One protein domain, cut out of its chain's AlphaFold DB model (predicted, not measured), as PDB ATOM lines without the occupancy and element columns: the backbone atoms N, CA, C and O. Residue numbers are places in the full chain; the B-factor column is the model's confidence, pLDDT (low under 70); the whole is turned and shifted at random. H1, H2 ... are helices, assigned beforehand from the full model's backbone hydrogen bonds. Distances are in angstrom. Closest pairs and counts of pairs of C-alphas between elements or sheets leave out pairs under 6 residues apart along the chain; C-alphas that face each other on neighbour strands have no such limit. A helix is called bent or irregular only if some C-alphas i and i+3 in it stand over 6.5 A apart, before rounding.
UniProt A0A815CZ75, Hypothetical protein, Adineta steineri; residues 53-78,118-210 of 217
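Overview. This is residues 53 to 78 and 118 to 210 of the 217 residues of the protein "Hypothetical protein" of Adineta steineri (UniProt A0A815CZ75). Four long helical rods run roughly along one axis: a very long helix, H3, folds back on itself at residues 172 and 173 into two arms, H2 packs on both arms and lies between them, set off to one side, and H1 packs on arm H3b away from H2 and H3a. The two arms come together near the fold, and elsewhere H2 bridges them. The printed part has 119 residues with three named helices, H1, H2 and H3 in chain order, and no named strand; the class is all helix. The whole is only just compact, close to loose, with a radius of gyration of the C-alphas of 16.1 A, and elongated, spanning 55 by 28 by 19 A.

Along the chain. H1, residues 53 to 76, begins with C-alpha 53 at (-34.186, 40.380, 14.901) and measures 34.7 A from first to last C-alpha. H2, residues 118 to 140, measures 34.1 A and is irregular: C-alphas 118 and 121 are 7.5 A apart. H3, residues 144 to 201, was assigned as one helix by its hydrogen bonds but is bent, with C-alphas 171 and 174 9.7 A apart. Its arm H3a, residues 144 to 171, measures 40.7 A, with C-alpha 171 at (-17.235, 9.001, -4.307). Its arm H3b, residues 174 to 201, measures 40.9 A and ends with C-alpha 201 at (-26.967, 47.692, 8.334).

Arrangement. H1 touches H3b, opposite ways at a shallow tilt of 18 degrees; their closest C-alphas, of Leu 68 and Gln 185, are 7.1 A apart. H1 is apart from H2 and from H3a. H2 touches H3b with 47 pairs of C-alphas within 8 A, the closest those of Gly 135 and Gly 191 at 3.7 A. These two run the same way at a shallow tilt of 33 degrees, only just short of steep. H2 and H3a form a helical hairpin at a shallow tilt of 20 degrees, opposite ways, and touch; their closest C-alphas, of Thr 133 and Asn 154, are 5.8 A apart. H3a touches H3b with residues 165 to 169 alone, and H3b touches H3a with residues 176 to 180 alone. The closest C-alphas of the two arms, of His 169 and Gly 176, are 5.8 A apart, and the arms run opposite ways at a shallow tilt of 24 degrees. Every O i to N i+4 pair is within hydrogen-bond range in H1; the counts are 14 of 19 in H2, 23 of 24 in H3a and 23 of 24 in H3b.

Size, cuts and confidence. The C-alphas of Lys 78 and Pro 210, the two farthest apart, are 56.5 A from each other. Residues 79 to 117 are not printed, and C-alphas 78 and 118 across the cut are 27.0 A apart. The link from H2 to H3 is tight. Mean pLDDT of the printed part is 81.3, with residue 78, residues 142 to 144 and residues 206 to 210 under 70.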
ATOM      1  N   VAL A  53     -34.909  41.104  15.961       74.75
ATOM      2  CA  VAL A  53     -34.186  40.380  14.901       74.75
ATOM      3  C   VAL A  53     -32.739  40.088  15.320       74.75
ATOM      4  O   VAL A  53     -32.202  39.018  15.045       74.75
ATOM      5  N   GLU A  54     -32.121  41.000  16.068       78.75
ATOM      6  CA  GLU A  54     -30.764  40.839  16.592       78.75
ATOM      7  C   GLU A  54     -30.636  39.640  17.544       78.75
ATOM      8  O   GLU A  54     -29.684  38.865  17.459       78.75
ATOM      9  N   THR A  55     -31.629  39.431  18.414       81.25
ATOM     10  CA  THR A  55     -31.646  38.299  19.348       81.25
ATOM     11  C   THR A  55     -31.795  36.970  18.611       81.25
ATOM     12  O   THR A  55     -31.139  35.995  18.975       81.25
ATOM     13  N   TYR A  56     -32.599  36.935  17.544       79.12
ATOM     14  CA  TYR A  56     -32.727  35.757  16.685       79.12
ATOM     15  C   TYR A  56     -31.376  35.366  16.066       79.12
ATOM     16  O   TYR A  56     -30.935  34.224  16.213       79.12
ATOM     17  N   PHE A  57     -30.674  36.322  15.446       77.69
ATOM     18  CA  PHE A  57     -29.360  36.060  14.851       77.69
ATOM     19  C   PHE A  57     -28.313  35.651  15.890       77.69
ATOM     20  O   PHE A  57     -27.485  34.785  15.606       77.69
ATOM     21  N   PHE A  58     -28.363  36.213  17.100       83.38
ATOM     22  CA  PHE A  58     -27.465  35.825  18.185       83.38
ATOM     23  C   PHE A  58     -27.677  34.366  18.617       83.38
ATOM     24  O   PHE A  58     -26.712  33.604  18.701       83.38
ATOM     25  N   ILE A  59     -28.931  33.950  18.833       83.19
ATOM     26  CA  ILE A  59     -29.270  32.560  19.180       83.19
ATOM     27  C   ILE A  59     -28.833  31.613  18.057       83.19
ATOM     28  O   ILE A  59     -28.206  30.588  18.323       83.19
ATOM     29  N   LEU A  60     -29.115  31.974  16.803       78.75
ATOM     30  CA  LEU A  60     -28.725  31.181  15.643       78.75
ATOM     31  C   LEU A  60     -27.202  31.016  15.554       78.75
ATOM     32  O   LEU A  60     -26.707  29.902  15.392       78.75
ATOM     33  N   SER A  61     -26.455  32.111  15.710       79.81
ATOM     34  CA  SER A  61     -24.990  32.105  15.701       79.81
ATOM     35  C   SER A  61     -24.423  31.225  16.816       79.81
ATOM     36  O   SER A  61     -23.528  30.419  16.567       79.81
ATOM     37  N   PHE A  62     -24.994  31.306  18.020       84.94
ATOM     38  CA  PHE A  62     -24.594  30.473  19.150       84.94
ATOM     39  C   PHE A  62     -24.811  28.977  18.875       84.94
ATOM     40  O   PHE A  62     -23.899  28.177  19.080       84.94
ATOM     41  N   ILE A  63     -25.979  28.591  18.346       83.31
ATOM     42  CA  ILE A  63     -26.277  27.194  17.989       83.31
ATOM     43  C   ILE A  63     -25.300  26.685  16.918       83.31
ATOM     44  O   ILE A  63     -24.748  25.588  17.055       83.31
ATOM     45  N   LEU A  64     -25.035  27.485  15.881       79.31
ATOM     46  CA  LEU A  64     -24.070  27.143  14.830       79.31
ATOM     47  C   LEU A  64     -22.653  26.982  15.391       79.31
ATOM     48  O   LEU A  64     -21.946  26.046  15.020       79.31
ATOM     49  N   PHE A  65     -22.257  27.838  16.330       81.88
ATOM     50  CA  PHE A  65     -20.958  27.758  16.989       81.88
ATOM     51  C   PHE A  65     -20.820  26.495  17.851       81.88
ATOM     52  O   PHE A  65     -19.810  25.796  17.769       81.88
ATOM     53  N   CYS A  66     -21.852  26.134  18.619       85.19
ATOM     54  CA  CYS A  66     -21.878  24.879  19.373       85.19
ATOM     55  C   CYS A  66     -21.817  23.645  18.457       85.19
ATOM     56  O   CYS A  66     -21.145  22.663  18.789       85.19
ATOM     57  N   SER A  67     -22.482  23.694  17.300       82.44
ATOM     58  CA  SER A  67     -22.427  22.637  16.283       82.44
ATOM     59  C   SER A  67     -21.018  22.486  15.699       82.44
ATOM     60  O   SER A  67     -20.484  21.376  15.655       82.44
ATOM     61  N   LEU A  68     -20.365  23.603  15.361       79.62
ATOM     62  CA  LEU A  68     -18.973  23.631  14.903       79.62
ATOM     63  C   LEU A  68     -18.025  23.037  15.952       79.62
ATOM     64  O   LEU A  68     -17.216  22.175  15.621       79.62
ATOM     65  N   ILE A  69     -18.141  23.439  17.222       84.62
ATOM     66  CA  ILE A  69     -17.307  22.889  18.305       84.62
ATOM     67  C   ILE A  69     -17.522  21.384  18.439       84.62
ATOM     68  O   ILE A  69     -16.552  20.632  18.499       84.62
ATOM     69  N   SER A  70     -18.775  20.933  18.464       85.38
ATOM     70  CA  SER A  70     -19.098  19.509  18.592       85.38
ATOM     71  C   SER A  70     -18.494  18.701  17.444       85.38
ATOM     72  O   SER A  70     -17.938  17.623  17.659       85.38
ATOM     73  N   PHE A  71     -18.538  19.253  16.233       77.94
ATOM     74  CA  PHE A  71     -17.934  18.656  15.054       77.94
ATOM     75  C   PHE A  71     -16.400  18.627  15.122       77.94
ATOM     76  O   PHE A  71     -15.799  17.592  14.840       77.94
ATOM     77  N   LEU A  72     -15.757  19.714  15.556       78.94
ATOM     78  CA  LEU A  72     -14.306  19.762  15.751       78.94
ATOM     79  C   LEU A  72     -13.849  18.742  16.796       78.94
ATOM     80  O   LEU A  72     -12.889  18.012  16.558       78.94
ATOM     81  N   ILE A  73     -14.564  18.633  17.919       85.12
ATOM     82  CA  ILE A  73     -14.290  17.621  18.944       85.12
ATOM     83  C   ILE A  73     -14.407  16.229  18.330       85.12
ATOM     84  O   ILE A  73     -13.491  15.424  18.488       85.12
ATOM     85  N   LEU A  74     -15.479  15.943  17.588       76.50
ATOM     86  CA  LEU A  74     -15.668  14.639  16.952       76.50
ATOM     87  C   LEU A  74     -14.566  14.326  15.926       76.50
ATOM     88  O   LEU A  74     -14.102  13.194  15.863       76.50
ATOM     89  N   SER A  75     -14.117  15.326  15.165       73.31
ATOM     90  CA  SER A  75     -13.035  15.174  14.189       73.31
ATOM     91  C   SER A  75     -11.673  14.934  14.839       73.31
ATOM     92  O   SER A  75     -10.836  14.253  14.250       73.31
ATOM     93  N   ILE A  76     -11.419  15.523  16.007       79.75
ATOM     94  CA  ILE A  76     -10.150  15.363  16.732       79.75
ATOM     95  C   ILE A  76     -10.151  14.054  17.531       79.75
ATOM     96  O   ILE A  76      -9.114  13.409  17.690       79.75
ATOM     97  N   THR A  77     -11.311  13.647  18.048       81.62
ATOM     98  CA  THR A  77     -11.426  12.454  18.882       81.62
ATOM     99  C   THR A  77     -11.298  11.211  17.999       81.62
ATOM    100  O   THR A  77     -12.231  10.827  17.301       81.62
ATOM    101  N   LYS A  78     -10.143  10.538  18.077       62.66
ATOM    102  CA  LYS A  78      -9.782   9.289  17.367       62.66
ATOM    103  C   LYS A  78     -10.779   8.120  17.473       62.66
ATOM    104  O   LYS A  78     -10.584   7.114  16.801       62.66
ATOM    105  N   ASN A 118     -10.747  16.973  -7.826       76.50
ATOM    106  CA  ASN A 118     -11.789  16.294  -8.607       76.50
ATOM    107  C   ASN A 118     -13.178  16.469  -7.984       76.50
ATOM    108  O   ASN A 118     -14.190  16.308  -8.660       76.50
ATOM    109  N   ASN A 119     -13.214  16.830  -6.703       82.75
ATOM    110  CA  ASN A 119     -14.433  16.948  -5.921       82.75
ATOM    111  C   ASN A 119     -14.790  18.397  -5.564       82.75
ATOM    112  O   ASN A 119     -15.791  18.641  -4.887       82.75
ATOM    113  N   GLU A 120     -13.994  19.358  -6.030       87.81
ATOM    114  CA  GLU A 120     -14.158  20.781  -5.746       87.81
ATOM    115  C   GLU A 120     -15.549  21.283  -6.146       87.81
ATOM    116  O   GLU A 120     -16.196  21.991  -5.380       87.81
ATOM    117  N   PHE A 121     -16.061  20.828  -7.294       89.56
ATOM    118  CA  PHE A 121     -17.393  21.197  -7.771       89.56
ATOM    119  C   PHE A 121     -18.508  20.800  -6.791       89.56
ATOM    120  O   PHE A 121     -19.386  21.609  -6.499       89.56
ATOM    121  N   TYR A 122     -18.466  19.581  -6.241       88.31
ATOM    122  CA  TYR A 122     -19.475  19.103  -5.288       88.31
ATOM    123  C   TYR A 122     -19.411  19.868  -3.967       88.31
ATOM    124  O   TYR A 122     -20.445  20.236  -3.409       88.31
ATOM    125  N   LEU A 123     -18.196  20.143  -3.488       88.25
ATOM    126  CA  LEU A 123     -17.969  20.932  -2.281       88.25
ATOM    127  C   LEU A 123     -18.487  22.365  -2.447       88.25
ATOM    128  O   LEU A 123     -19.179  22.873  -1.565       88.25
ATOM    129  N   LEU A 124     -18.223  22.987  -3.599       90.06
ATOM    130  CA  LEU A 124     -18.706  24.324  -3.925       90.06
ATOM    131  C   LEU A 124     -20.237  24.349  -4.064       90.06
ATOM    132  O   LEU A 124     -20.888  25.253  -3.547       90.06
ATOM    133  N   ALA A 125     -20.830  23.342  -4.709       89.12
ATOM    134  CA  ALA A 125     -22.279  23.223  -4.843       89.12
ATOM    135  C   ALA A 125     -22.975  23.067  -3.480       89.12
ATOM    136  O   ALA A 125     -23.989  23.722  -3.232       89.12
ATOM    137  N   MET A 126     -22.414  22.259  -2.573       87.25
ATOM    138  CA  MET A 126     -22.916  22.137  -1.199       87.25
ATOM    139  C   MET A 126     -22.786  23.450  -0.429       87.25
ATOM    140  O   MET A 126     -23.748  23.875   0.206       87.25
ATOM    141  N   PHE A 127     -21.636  24.124  -0.537       91.19
ATOM    142  CA  PHE A 127     -21.427  25.435   0.071       91.19
ATOM    143  C   PHE A 127     -22.506  26.432  -0.369       91.19
ATOM    144  O   PHE A 127     -23.168  27.029   0.477       91.19
ATOM    145  N   TRP A 128     -22.731  26.578  -1.680       89.81
ATOM    146  CA  TRP A 128     -23.722  27.517  -2.210       89.81
ATOM    147  C   TRP A 128     -25.148  27.133  -1.837       89.81
ATOM    148  O   TRP A 128     -25.919  28.005  -1.442       89.81
ATOM    149  N   SER A 129     -25.498  25.848  -1.906       87.94
ATOM    150  CA  SER A 129     -26.826  25.380  -1.504       87.94
ATOM    151  C   SER A 129     -27.118  25.735  -0.042       87.94
ATOM    152  O   SER A 129     -28.171  26.301   0.256       87.94
ATOM    153  N   CYS A 130     -26.165  25.512   0.867       86.12
ATOM    154  CA  CYS A 130     -26.326  25.827   2.286       86.12
ATOM    155  C   CYS A 130     -26.275  27.329   2.582       86.12
ATOM    156  O   CYS A 130     -27.065  27.814   3.392       86.12
ATOM    157  N   PHE A 131     -25.396  28.067   1.905       88.50
ATOM    158  CA  PHE A 131     -25.325  29.526   1.982       88.50
ATOM    159  C   PHE A 131     -26.671  30.162   1.636       88.50
ATOM    160  O   PHE A 131     -27.182  30.996   2.382       88.50
ATOM    161  N   ILE A 132     -27.266  29.720   0.529       85.06
ATOM    162  CA  ILE A 132     -28.549  30.205   0.030       85.06
ATOM    163  C   ILE A 132     -29.666  29.781   0.997       85.06
ATOM    164  O   ILE A 132     -30.344  30.634   1.566       85.06
ATOM    165  N   THR A 133     -29.806  28.479   1.247       83.88
ATOM    166  CA  THR A 133     -30.955  27.890   1.961       83.88
ATOM    167  C   THR A 133     -30.996  28.253   3.444       83.88
ATOM    168  O   THR A 133     -32.053  28.607   3.961       83.88
ATOM    169  N   PHE A 134     -29.859  28.169   4.140       81.81
ATOM    170  CA  PHE A 134     -29.806  28.317   5.598       81.81
ATOM    171  C   PHE A 134     -29.275  29.671   6.060       81.81
ATOM    172  O   PHE A 134     -29.526  30.060   7.196       81.81
ATOM    173  N   GLY A 135     -28.520  30.376   5.217       79.94
ATOM    174  CA  GLY A 135     -27.936  31.662   5.581       79.94
ATOM    175  C   GLY A 135     -28.721  32.848   5.029       79.94
ATOM    176  O   GLY A 135     -29.162  33.715   5.781       79.94
ATOM    177  N   PHE A 136     -28.888  32.879   3.708       80.62
ATOM    178  CA  PHE A 136     -29.385  34.047   2.992       80.62
ATOM    179  C   PHE A 136     -30.913  34.149   2.974       80.62
ATOM    180  O   PHE A 136     -31.462  35.158   3.413       80.62
ATOM    181  N   LEU A 137     -31.619  33.120   2.486       80.94
ATOM    182  CA  LEU A 137     -33.070  33.217   2.308       80.94
ATOM    183  C   LEU A 137     -33.885  33.392   3.599       80.94
ATOM    184  O   LEU A 137     -34.916  34.057   3.501       80.94
ATOM    185  N   PRO A 138     -33.503  32.868   4.782       75.00
ATOM    186  CA  PRO A 138     -34.307  33.068   5.986       75.00
ATOM    187  C   PRO A 138     -34.575  34.545   6.319       75.00
ATOM    188  O   PRO A 138     -35.631  34.863   6.852       75.00
ATOM    189  N   GLY A 139     -33.679  35.473   5.952       71.12
ATOM    190  CA  GLY A 139     -33.932  36.911   6.140       71.12
ATOM    191  C   GLY A 139     -34.846  37.546   5.095       71.12
ATOM    192  O   GLY A 139     -35.345  38.643   5.315       71.12
ATOM    193  N   LEU A 140     -35.113  36.857   3.981       73.31
ATOM    194  CA  LEU A 140     -36.047  37.307   2.945       73.31
ATOM    195  C   LEU A 140     -37.503  36.938   3.250       73.31
ATOM    196  O   LEU A 140     -38.394  37.287   2.471       73.31
ATOM    197  N   GLN A 141     -37.769  36.227   4.349       71.88
ATOM    198  CA  GLN A 141     -39.104  35.766   4.725       71.88
ATOM    199  C   GLN A 141     -39.975  36.912   5.283       71.88
ATOM    200  O   GLN A 141     -40.547  36.814   6.362       71.88
ATOM    201  N   SER A 142     -40.110  38.018   4.551       62.59
ATOM    202  CA  SER A 142     -41.097  39.060   4.840       62.59
ATOM    203  C   SER A 142     -42.317  38.864   3.930       62.59
ATOM    204  O   SER A 142     -42.321  39.310   2.779       62.59
ATOM    205  N   GLY A 143     -43.344  38.156   4.411       67.25
ATOM    206  CA  GLY A 143     -44.668  38.079   3.771       67.25
ATOM    207  C   GLY A 143     -45.242  36.671   3.549       67.25
ATOM    208  O   GLY A 143     -44.525  35.683   3.418       67.25
ATOM    209  N   SER A 144     -46.574  36.583   3.466       66.62
ATOM    210  CA  SER A 144     -47.309  35.306   3.414       66.62
ATOM    211  C   SER A 144     -47.191  34.564   2.072       66.62
ATOM    212  O   SER A 144     -47.107  33.339   2.048       66.62
ATOM    213  N   ILE A 145     -47.158  35.278   0.937       72.25
ATOM    214  CA  ILE A 145     -47.012  34.653  -0.398       72.25
ATOM    215  C   ILE A 145     -45.554  34.252  -0.659       72.25
ATOM    216  O   ILE A 145     -45.292  33.178  -1.205       72.25
ATOM    217  N   SER A 146     -44.601  35.082  -0.229       73.12
ATOM    218  CA  SER A 146     -43.172  34.765  -0.280       73.12
ATOM    219  C   SER A 146     -42.838  33.559   0.595       73.12
ATOM    220  O   SER A 146     -42.017  32.749   0.176       73.12
ATOM    221  N   ALA A 147     -43.523  33.367   1.729       74.06
ATOM    222  CA  ALA A 147     -43.330  32.207   2.597       74.06
ATOM    223  C   ALA A 147     -43.628  30.864   1.902       74.06
ATOM    224  O   ALA A 147     -42.851  29.925   2.044       74.06
ATOM    225  N   LEU A 148     -44.698  30.755   1.104       75.38
ATOM    226  CA  LEU A 148     -45.013  29.505   0.390       75.38
ATOM    227  C   LEU A 148     -43.979  29.173  -0.693       75.38
ATOM    228  O   LEU A 148     -43.513  28.036  -0.779       75.38
ATOM    229  N   ILE A 149     -43.600  30.169  -1.501       79.50
ATOM    230  CA  ILE A 149     -42.560  30.007  -2.530       79.50
ATOM    231  C   ILE A 149     -41.224  29.653  -1.868       79.50
ATOM    232  O   ILE A 149     -40.506  28.783  -2.355       79.50
ATOM    233  N   TYR A 150     -40.925  30.279  -0.731       80.56
ATOM    234  CA  TYR A 150     -39.745  30.004   0.077       80.56
ATOM    235  C   TYR A 150     -39.717  28.565   0.593       80.56
ATOM    236  O   TYR A 150     -38.724  27.874   0.382       80.56
ATOM    237  N   VAL A 151     -40.802  28.078   1.202       82.12
ATOM    238  CA  VAL A 151     -40.884  26.695   1.700       82.12
ATOM    239  C   VAL A 151     -40.665  25.699   0.561       82.12
ATOM    240  O   VAL A 151     -39.903  24.746   0.719       82.12
ATOM    241  N   ALA A 152     -41.268  25.940  -0.608       83.69
ATOM    242  CA  ALA A 152     -41.082  25.083  -1.776       83.69
ATOM    243  C   ALA A 152     -39.637  25.120  -2.309       83.69
ATOM    244  O   ALA A 152     -39.047  24.067  -2.563       83.69
ATOM    245  N   ALA A 153     -39.046  26.311  -2.445       82.69
ATOM    246  CA  ALA A 153     -37.678  26.485  -2.929       82.69
ATOM    247  C   ALA A 153     -36.643  25.875  -1.970       82.69
ATOM    248  O   ALA A 153     -35.722  25.188  -2.412       82.69
ATOM    249  N   ASN A 154     -36.823  26.059  -0.662       82.44
ATOM    250  CA  ASN A 154     -35.972  25.448   0.353       82.44
ATOM    251  C   ASN A 154     -36.120  23.930   0.387       82.44
ATOM    252  O   ASN A 154     -35.113  23.236   0.486       82.44
ATOM    253  N   GLY A 155     -37.341  23.407   0.255       82.81
ATOM    254  CA  GLY A 155     -37.565  21.966   0.141       82.81
ATOM    255  C   GLY A 155     -36.828  21.372  -1.060       82.81
ATOM    256  O   GLY A 155     -36.141  20.362  -0.927       82.81
ATOM    257  N   LEU A 156     -36.890  22.038  -2.218       86.50
ATOM    258  CA  LEU A 156     -36.177  21.600  -3.417       86.50
ATOM    259  C   LEU A 156     -34.653  21.661  -3.236       86.50
ATOM    260  O   LEU A 156     -33.964  20.690  -3.544       86.50
ATOM    261  N   ASN A 157     -34.123  22.763  -2.697       83.44
ATOM    262  CA  ASN A 157     -32.691  22.899  -2.424       83.44
ATOM    263  C   ASN A 157     -32.196  21.867  -1.404       83.44
ATOM    264  O   ASN A 157     -31.100  21.332  -1.570       83.44
ATOM    265  N   HIS A 158     -33.001  21.541  -0.389       83.94
ATOM    266  CA  HIS A 158     -32.674  20.515   0.602       83.94
ATOM    267  C   HIS A 158     -32.626  19.117  -0.021       83.94
ATOM    268  O   HIS A 158     -31.699  18.356   0.252       83.94
ATOM    269  N   ILE A 159     -33.539  18.800  -0.944       86.12
ATOM    270  CA  ILE A 159     -33.476  17.549  -1.717       86.12
ATOM    271  C   ILE A 159     -32.191  17.495  -2.551       86.12
ATOM    272  O   ILE A 159     -31.483  16.488  -2.514       86.12
ATOM    273  N   VAL A 160     -31.851  18.572  -3.268       87.56
ATOM    274  CA  VAL A 160     -30.603  18.650  -4.050       87.56
ATOM    275  C   VAL A 160     -29.386  18.464  -3.143       87.56
ATOM    276  O   VAL A 160     -28.481  17.704  -3.476       87.56
ATOM    277  N   TYR A 161     -29.384  19.094  -1.971       86.56
ATOM    278  CA  TYR A 161     -28.344  18.944  -0.960       86.56
ATOM    279  C   TYR A 161     -28.184  17.495  -0.479       86.56
ATOM    280  O   TYR A 161     -27.059  16.993  -0.402       86.56
ATOM    281  N   ILE A 162     -29.288  16.801  -0.186       86.44
ATOM    282  CA  ILE A 162     -29.260  15.389   0.214       86.44
ATOM    283  C   ILE A 162     -28.673  14.534  -0.912       86.44
ATOM    284  O   ILE A 162     -27.800  13.708  -0.652       86.44
ATOM    285  N   LEU A 163     -29.108  14.745  -2.158       88.00
ATOM    286  CA  LEU A 163     -28.605  13.998  -3.314       88.00
ATOM    287  C   LEU A 163     -27.105  14.229  -3.530       88.00
ATOM    288  O   LEU A 163     -26.365  13.268  -3.743       88.00
ATOM    289  N   LEU A 164     -26.647  15.479  -3.410       87.31
ATOM    290  CA  LEU A 164     -25.228  15.822  -3.482       87.31
ATOM    291  C   LEU A 164     -24.433  15.129  -2.375       87.31
ATOM    292  O   LEU A 164     -23.381  14.572  -2.666       87.31
ATOM    293  N   ASN A 165     -24.935  15.101  -1.138       84.38
ATOM    294  CA  ASN A 165     -24.262  14.414  -0.035       84.38
ATOM    295  C   ASN A 165     -24.194  12.900  -0.227       84.38
ATOM    296  O   ASN A 165     -23.150  12.312   0.040       84.38
ATOM    297  N   ILE A 166     -25.278  12.266  -0.684       86.38
ATOM    298  CA  ILE A 166     -25.303  10.820  -0.945       86.38
ATOM    299  C   ILE A 166     -24.254  10.473  -2.002       86.38
ATOM    300  O   ILE A 166     -23.419   9.598  -1.780       86.38
ATOM    301  N   HIS A 167     -24.258  11.201  -3.118       86.81
ATOM    302  CA  HIS A 167     -23.324  10.951  -4.207       86.81
ATOM    303  C   HIS A 167     -21.877  11.271  -3.811       86.81
ATOM    304  O   HIS A 167     -20.955  10.509  -4.085       86.81
ATOM    305  N   PHE A 168     -21.662  12.378  -3.103       85.50
ATOM    306  CA  PHE A 168     -20.337  12.765  -2.637       85.50
ATOM    307  C   PHE A 168     -19.769  11.771  -1.617       85.50
ATOM    308  O   PHE A 168     -18.578  11.466  -1.668       85.50
ATOM    309  N   HIS A 169     -20.612  11.233  -0.733       83.62
ATOM    310  CA  HIS A 169     -20.242  10.171   0.199       83.62
ATOM    311  C   HIS A 169     -19.802   8.903  -0.540       83.62
ATOM    312  O   HIS A 169     -18.790   8.307  -0.177       83.62
ATOM    313  N   GLU A 170     -20.527   8.510  -1.588       85.19
ATOM    314  CA  GLU A 170     -20.177   7.355  -2.422       85.19
ATOM    315  C   GLU A 170     -18.805   7.524  -3.095       85.19
ATOM    316  O   GLU A 170     -17.995   6.603  -3.088       85.19
ATOM    317  N   VAL A 171     -18.500   8.723  -3.602       83.69
ATOM    318  CA  VAL A 171     -17.235   9.001  -4.307       83.69
ATOM    319  C   VAL A 171     -16.046   9.190  -3.354       83.69
ATOM    320  O   VAL A 171     -14.905   8.889  -3.709       83.69
ATOM    321  N   SER A 172     -16.283   9.719  -2.154       81.31
ATOM    322  CA  SER A 172     -15.221  10.272  -1.298       81.31
ATOM    323  C   SER A 172     -14.927   9.465  -0.039       81.31
ATOM    324  O   SER A 172     -13.952   9.763   0.662       81.31
ATOM    325  N   GLY A 173     -15.771   8.483   0.277       81.56
ATOM    326  CA  GLY A 173     -15.672   7.693   1.498       81.56
ATOM    327  C   GLY A 173     -15.744   8.550   2.767       81.56
ATOM    328  O   GLY A 173     -16.331   9.635   2.795       81.56
ATOM    329  N   GLU A 174     -15.109   8.076   3.839       74.75
ATOM    330  CA  GLU A 174     -15.216   8.682   5.176       74.75
ATOM    331  C   GLU A 174     -14.651  10.108   5.257       74.75
ATOM    332  O   GLU A 174     -15.212  10.969   5.936       74.75
ATOM    333  N   LYS A 175     -13.569  10.395   4.518       76.69
ATOM    334  CA  LYS A 175     -12.955  11.735   4.479       76.69
ATOM    335  C   LYS A 175     -13.861  12.762   3.799       76.69
ATOM    336  O   LYS A 175     -13.793  13.943   4.138       76.69
ATOM    337  N   GLY A 176     -14.722  12.322   2.880       81.06
ATOM    338  CA  GLY A 176     -15.718  13.179   2.247       81.06
ATOM    339  C   GLY A 176     -16.676  13.783   3.266       81.06
ATOM    340  O   GLY A 176     -16.887  14.990   3.268       81.06
ATOM    341  N   LEU A 177     -17.181  12.976   4.200       79.38
ATOM    342  CA  LEU A 177     -18.161  13.434   5.189       79.38
ATOM    343  C   LEU A 177     -17.641  14.606   6.038       79.38
ATOM    344  O   LEU A 177     -18.399  15.509   6.391       79.38
ATOM    345  N   PHE A 178     -16.339  14.617   6.341       83.12
ATOM    346  CA  PHE A 178     -15.725  15.728   7.059       83.12
ATOM    347  C   PHE A 178     -15.775  17.027   6.240       83.12
ATOM    348  O   PHE A 178     -16.237  18.060   6.728       83.12
ATOM    349  N   TRP A 179     -15.334  16.968   4.982       83.56
ATOM    350  CA  TRP A 179     -15.296  18.133   4.097       83.56
ATOM    351  C   TRP A 179     -16.686  18.644   3.725       83.56
ATOM    352  O   TRP A 179     -16.863  19.857   3.617       83.56
ATOM    353  N   SER A 180     -17.680  17.760   3.573       86.00
ATOM    354  CA  SER A 180     -19.060  18.195   3.341       86.00
ATOM    355  C   SER A 180     -19.585  18.983   4.536       86.00
ATOM    356  O   SER A 180     -20.034  20.113   4.362       86.00
ATOM    357  N   CYS A 181     -19.437  18.456   5.755       83.50
ATOM    358  CA  CYS A 181     -19.862  19.146   6.974       83.50
ATOM    359  C   CYS A 181     -19.165  20.500   7.140       83.50
ATOM    360  O   CYS A 181     -19.817  21.495   7.458       83.50
ATOM    361  N   PHE A 182     -17.856  20.557   6.880       85.06
ATOM    362  CA  PHE A 182     -17.099  21.803   6.932       85.06
ATOM    363  C   PHE A 182     -17.647  22.853   5.953       85.06
ATOM    364  O   PHE A 182     -17.897  23.993   6.343       85.06
ATOM    365  N   MET A 183     -17.890  22.474   4.693       89.31
ATOM    366  CA  MET A 183     -18.424  23.395   3.682       89.31
ATOM    367  C   MET A 183     -19.842  23.866   4.002       89.31
ATOM    368  O   MET A 183     -20.152  25.039   3.795       89.31
ATOM    369  N   VAL A 184     -20.683  22.988   4.552       86.12
ATOM    370  CA  VAL A 184     -22.037  23.327   5.012       86.12
ATOM    371  C   VAL A 184     -21.978  24.399   6.096       86.12
ATOM    372  O   VAL A 184     -22.616  25.440   5.961       86.12
ATOM    373  N   GLN A 185     -21.165  24.186   7.134       85.88
ATOM    374  CA  GLN A 185     -21.030  25.131   8.243       85.88
ATOM    375  C   GLN A 185     -20.484  26.484   7.770       85.88
ATOM    376  O   GLN A 185     -21.049  27.524   8.110       85.88
ATOM    377  N   CYS A 186     -19.442  26.483   6.933       87.69
ATOM    378  CA  CYS A 186     -18.893  27.703   6.339       87.69
ATOM    379  C   CYS A 186     -19.934  28.459   5.502       87.69
ATOM    380  O   CYS A 186     -20.066  29.676   5.648       87.69
ATOM    381  N   GLY A 187     -20.692  27.753   4.658       88.38
ATOM    382  CA  GLY A 187     -21.745  28.339   3.828       88.38
ATOM    383  C   GLY A 187     -22.843  28.980   4.668       88.38
ATOM    384  O   GLY A 187     -23.173  30.149   4.466       88.38
ATOM    385  N   THR A 188     -23.360  28.258   5.662       86.12
ATOM    386  CA  THR A 188     -24.409  28.763   6.554       86.12
ATOM    387  C   THR A 188     -23.948  29.984   7.351       86.12
ATOM    388  O   THR A 188     -24.677  30.972   7.411       86.12
ATOM    389  N   VAL A 189     -22.734  29.962   7.916       85.12
ATOM    390  CA  VAL A 189     -22.190  31.095   8.686       85.12
ATOM    391  C   VAL A 189     -22.011  32.329   7.801       85.12
ATOM    392  O   VAL A 189     -22.466  33.411   8.170       85.12
ATOM    393  N   LEU A 190     -21.405  32.183   6.618       88.81
ATOM    394  CA  LEU A 190     -21.220  33.305   5.694       88.81
ATOM    395  C   LEU A 190     -22.553  33.873   5.205       88.81
ATOM    396  O   LEU A 190     -22.709  35.093   5.139       88.81
ATOM    397  N   GLY A 191     -23.525  33.010   4.903       87.38
ATOM    398  CA  GLY A 191     -24.851  33.448   4.483       87.38
ATOM    399  C   GLY A 191     -25.587  34.191   5.596       87.38
ATOM    400  O   GLY A 191     -26.170  35.240   5.334       87.38
ATOM    401  N   ALA A 192     -25.492  33.720   6.844       84.69
ATOM    402  CA  ALA A 192     -26.083  34.392   7.997       84.69
ATOM    403  C   ALA A 192     -25.450  35.771   8.255       84.69
ATOM    404  O   ALA A 192     -26.172  36.737   8.495       84.69
ATOM    405  N   ILE A 193     -24.119  35.889   8.150       86.00
ATOM    406  CA  ILE A 193     -23.410  37.175   8.283       86.00
ATOM    407  C   ILE A 193     -23.859  38.152   7.192       86.00
ATOM    408  O   ILE A 193     -24.174  39.304   7.495       86.00
ATOM    409  N   LEU A 194     -23.910  37.710   5.931       89.06
ATOM    410  CA  LEU A 194     -24.342  38.566   4.827       89.06
ATOM    411  C   LEU A 194     -25.789  39.028   5.023       89.06
ATOM    412  O   LEU A 194     -26.098  40.205   4.846       89.06
ATOM    413  N   ASN A 195     -26.663  38.109   5.418       84.75
ATOM    414  CA  ASN A 195     -28.063  38.396   5.673       84.75
ATOM    415  C   ASN A 195     -28.250  39.400   6.824       84.75
ATOM    416  O   ASN A 195     -29.013  40.359   6.693       84.75
ATOM    417  N   TYR A 196     -27.495  39.246   7.915       85.81
ATOM    418  CA  TYR A 196     -27.459  40.220   9.007       85.81
ATOM    419  C   TYR A 196     -27.025  41.604   8.509       85.81
ATOM    420  O   TYR A 196     -27.704  42.592   8.780       85.81
ATOM    421  N   MET A 197     -25.944  41.685   7.727       86.94
ATOM    422  CA  MET A 197     -25.467  42.955   7.165       86.94
ATOM    423  C   MET A 197     -26.533  43.624   6.286       86.94
ATOM    424  O   MET A 197     -26.785  44.822   6.420       86.94
ATOM    425  N   LEU A 198     -27.202  42.860   5.420       86.19
ATOM    426  CA  LEU A 198     -28.266  43.364   4.545       86.19
ATOM    427  C   LEU A 198     -29.496  43.843   5.321       86.19
ATOM    428  O   LEU A 198     -30.067  44.885   4.998       86.19
ATOM    429  N   THR A 199     -29.883  43.102   6.354       81.12
ATOM    430  CA  THR A 199     -31.098  43.386   7.120       81.12
ATOM    431  C   THR A 199     -30.878  44.521   8.115       81.12
ATOM    432  O   THR A 199     -31.661  45.466   8.155       81.12
ATOM    433  N   VAL A 200     -29.796  44.472   8.892       83.50
ATOM    434  CA  VAL A 200     -29.552  45.406  10.000       83.50
ATOM    435  C   VAL A 200     -28.839  46.670   9.532       83.50
ATOM    436  O   VAL A 200     -29.259  47.774   9.877       83.50
ATOM    437  N   HIS A 201     -27.771  46.538   8.742       86.44
ATOM    438  CA  HIS A 201     -26.967  47.692   8.334       86.44
ATOM    439  C   HIS A 201     -27.537  48.409   7.117       86.44
ATOM    440  O   HIS A 201     -27.657  49.633   7.136       86.44
ATOM    441  N   PHE A 202     -27.906  47.667   6.074       87.38
ATOM    442  CA  PHE A 202     -28.452  48.281   4.864       87.38
ATOM    443  C   PHE A 202     -29.949  48.585   4.961       87.38
ATOM    444  O   PHE A 202     -30.453  49.339   4.130       87.38
ATOM    445  N   GLN A 203     -30.656  48.027   5.957       83.31
ATOM    446  CA  GLN A 203     -32.109  48.169   6.123       83.31
ATOM    447  C   GLN A 203     -32.878  47.868   4.828       83.31
ATOM    448  O   GLN A 203     -33.914  48.477   4.552       83.31
ATOM    449  N   LEU A 204     -32.360  46.939   4.012       79.25
ATOM    450  CA  LEU A 204     -32.942  46.617   2.707       79.25
ATOM    451  C   LEU A 204     -34.374  46.085   2.864       79.25
ATOM    452  O   LEU A 204     -35.237  46.329   2.022       79.25
ATOM    453  N   PHE A 205     -34.620  45.403   3.982       72.81
ATOM    454  CA  PHE A 205     -35.920  44.903   4.401       72.81
ATOM    455  C   PHE A 205     -36.452  45.801   5.510       72.81
ATOM    456  O   PHE A 205     -36.329  45.513   6.697       72.81
ATOM    457  N   LYS A 206     -37.016  46.943   5.117       63.94
ATOM    458  CA  LYS A 206     -37.803  47.754   6.042       63.94
ATOM    459  C   LYS A 206     -39.113  47.018   6.302       63.94
ATOM    460  O   LYS A 206     -39.788  46.637   5.344       63.94
ATOM    461  N   GLU A 207     -39.468  46.819   7.572       61.66
ATOM    462  CA  GLU A 207     -40.803  46.333   7.926       61.66
ATOM    463  C   GLU A 207     -41.833  47.191   7.190       61.66
ATOM    464  O   GLU A 207     -41.765  48.428   7.213       61.66
ATOM    465  N   ARG A 208     -42.758  46.540   6.472       56.72
ATOM    466  CA  ARG A 208     -43.914  47.248   5.927       56.72
ATOM    467  C   ARG A 208     -44.649  47.824   7.124       56.72
ATOM    468  O   ARG A 208     -45.317  47.085   7.839       56.72
ATOM    469  N   PHE A 209     -44.527  49.133   7.326       57.84
ATOM    470  CA  PHE A 209     -45.400  49.827   8.254       57.84
ATOM    471  C   PHE A 209     -46.839  49.488   7.855       57.84
ATOM    472  O   PHE A 209     -47.164  49.585   6.663       57.84
ATOM    473  N   PRO A 210     -47.690  49.051   8.798       57.62
ATOM    474  CA  PRO A 210     -49.095  48.838   8.499       57.62
ATOM    475  C   PRO A 210     -49.629  50.153   7.926       57.62
ATOM    476  O   PRO A 210     -49.536  51.197   8.570       57.62
TER     477      PRO A 210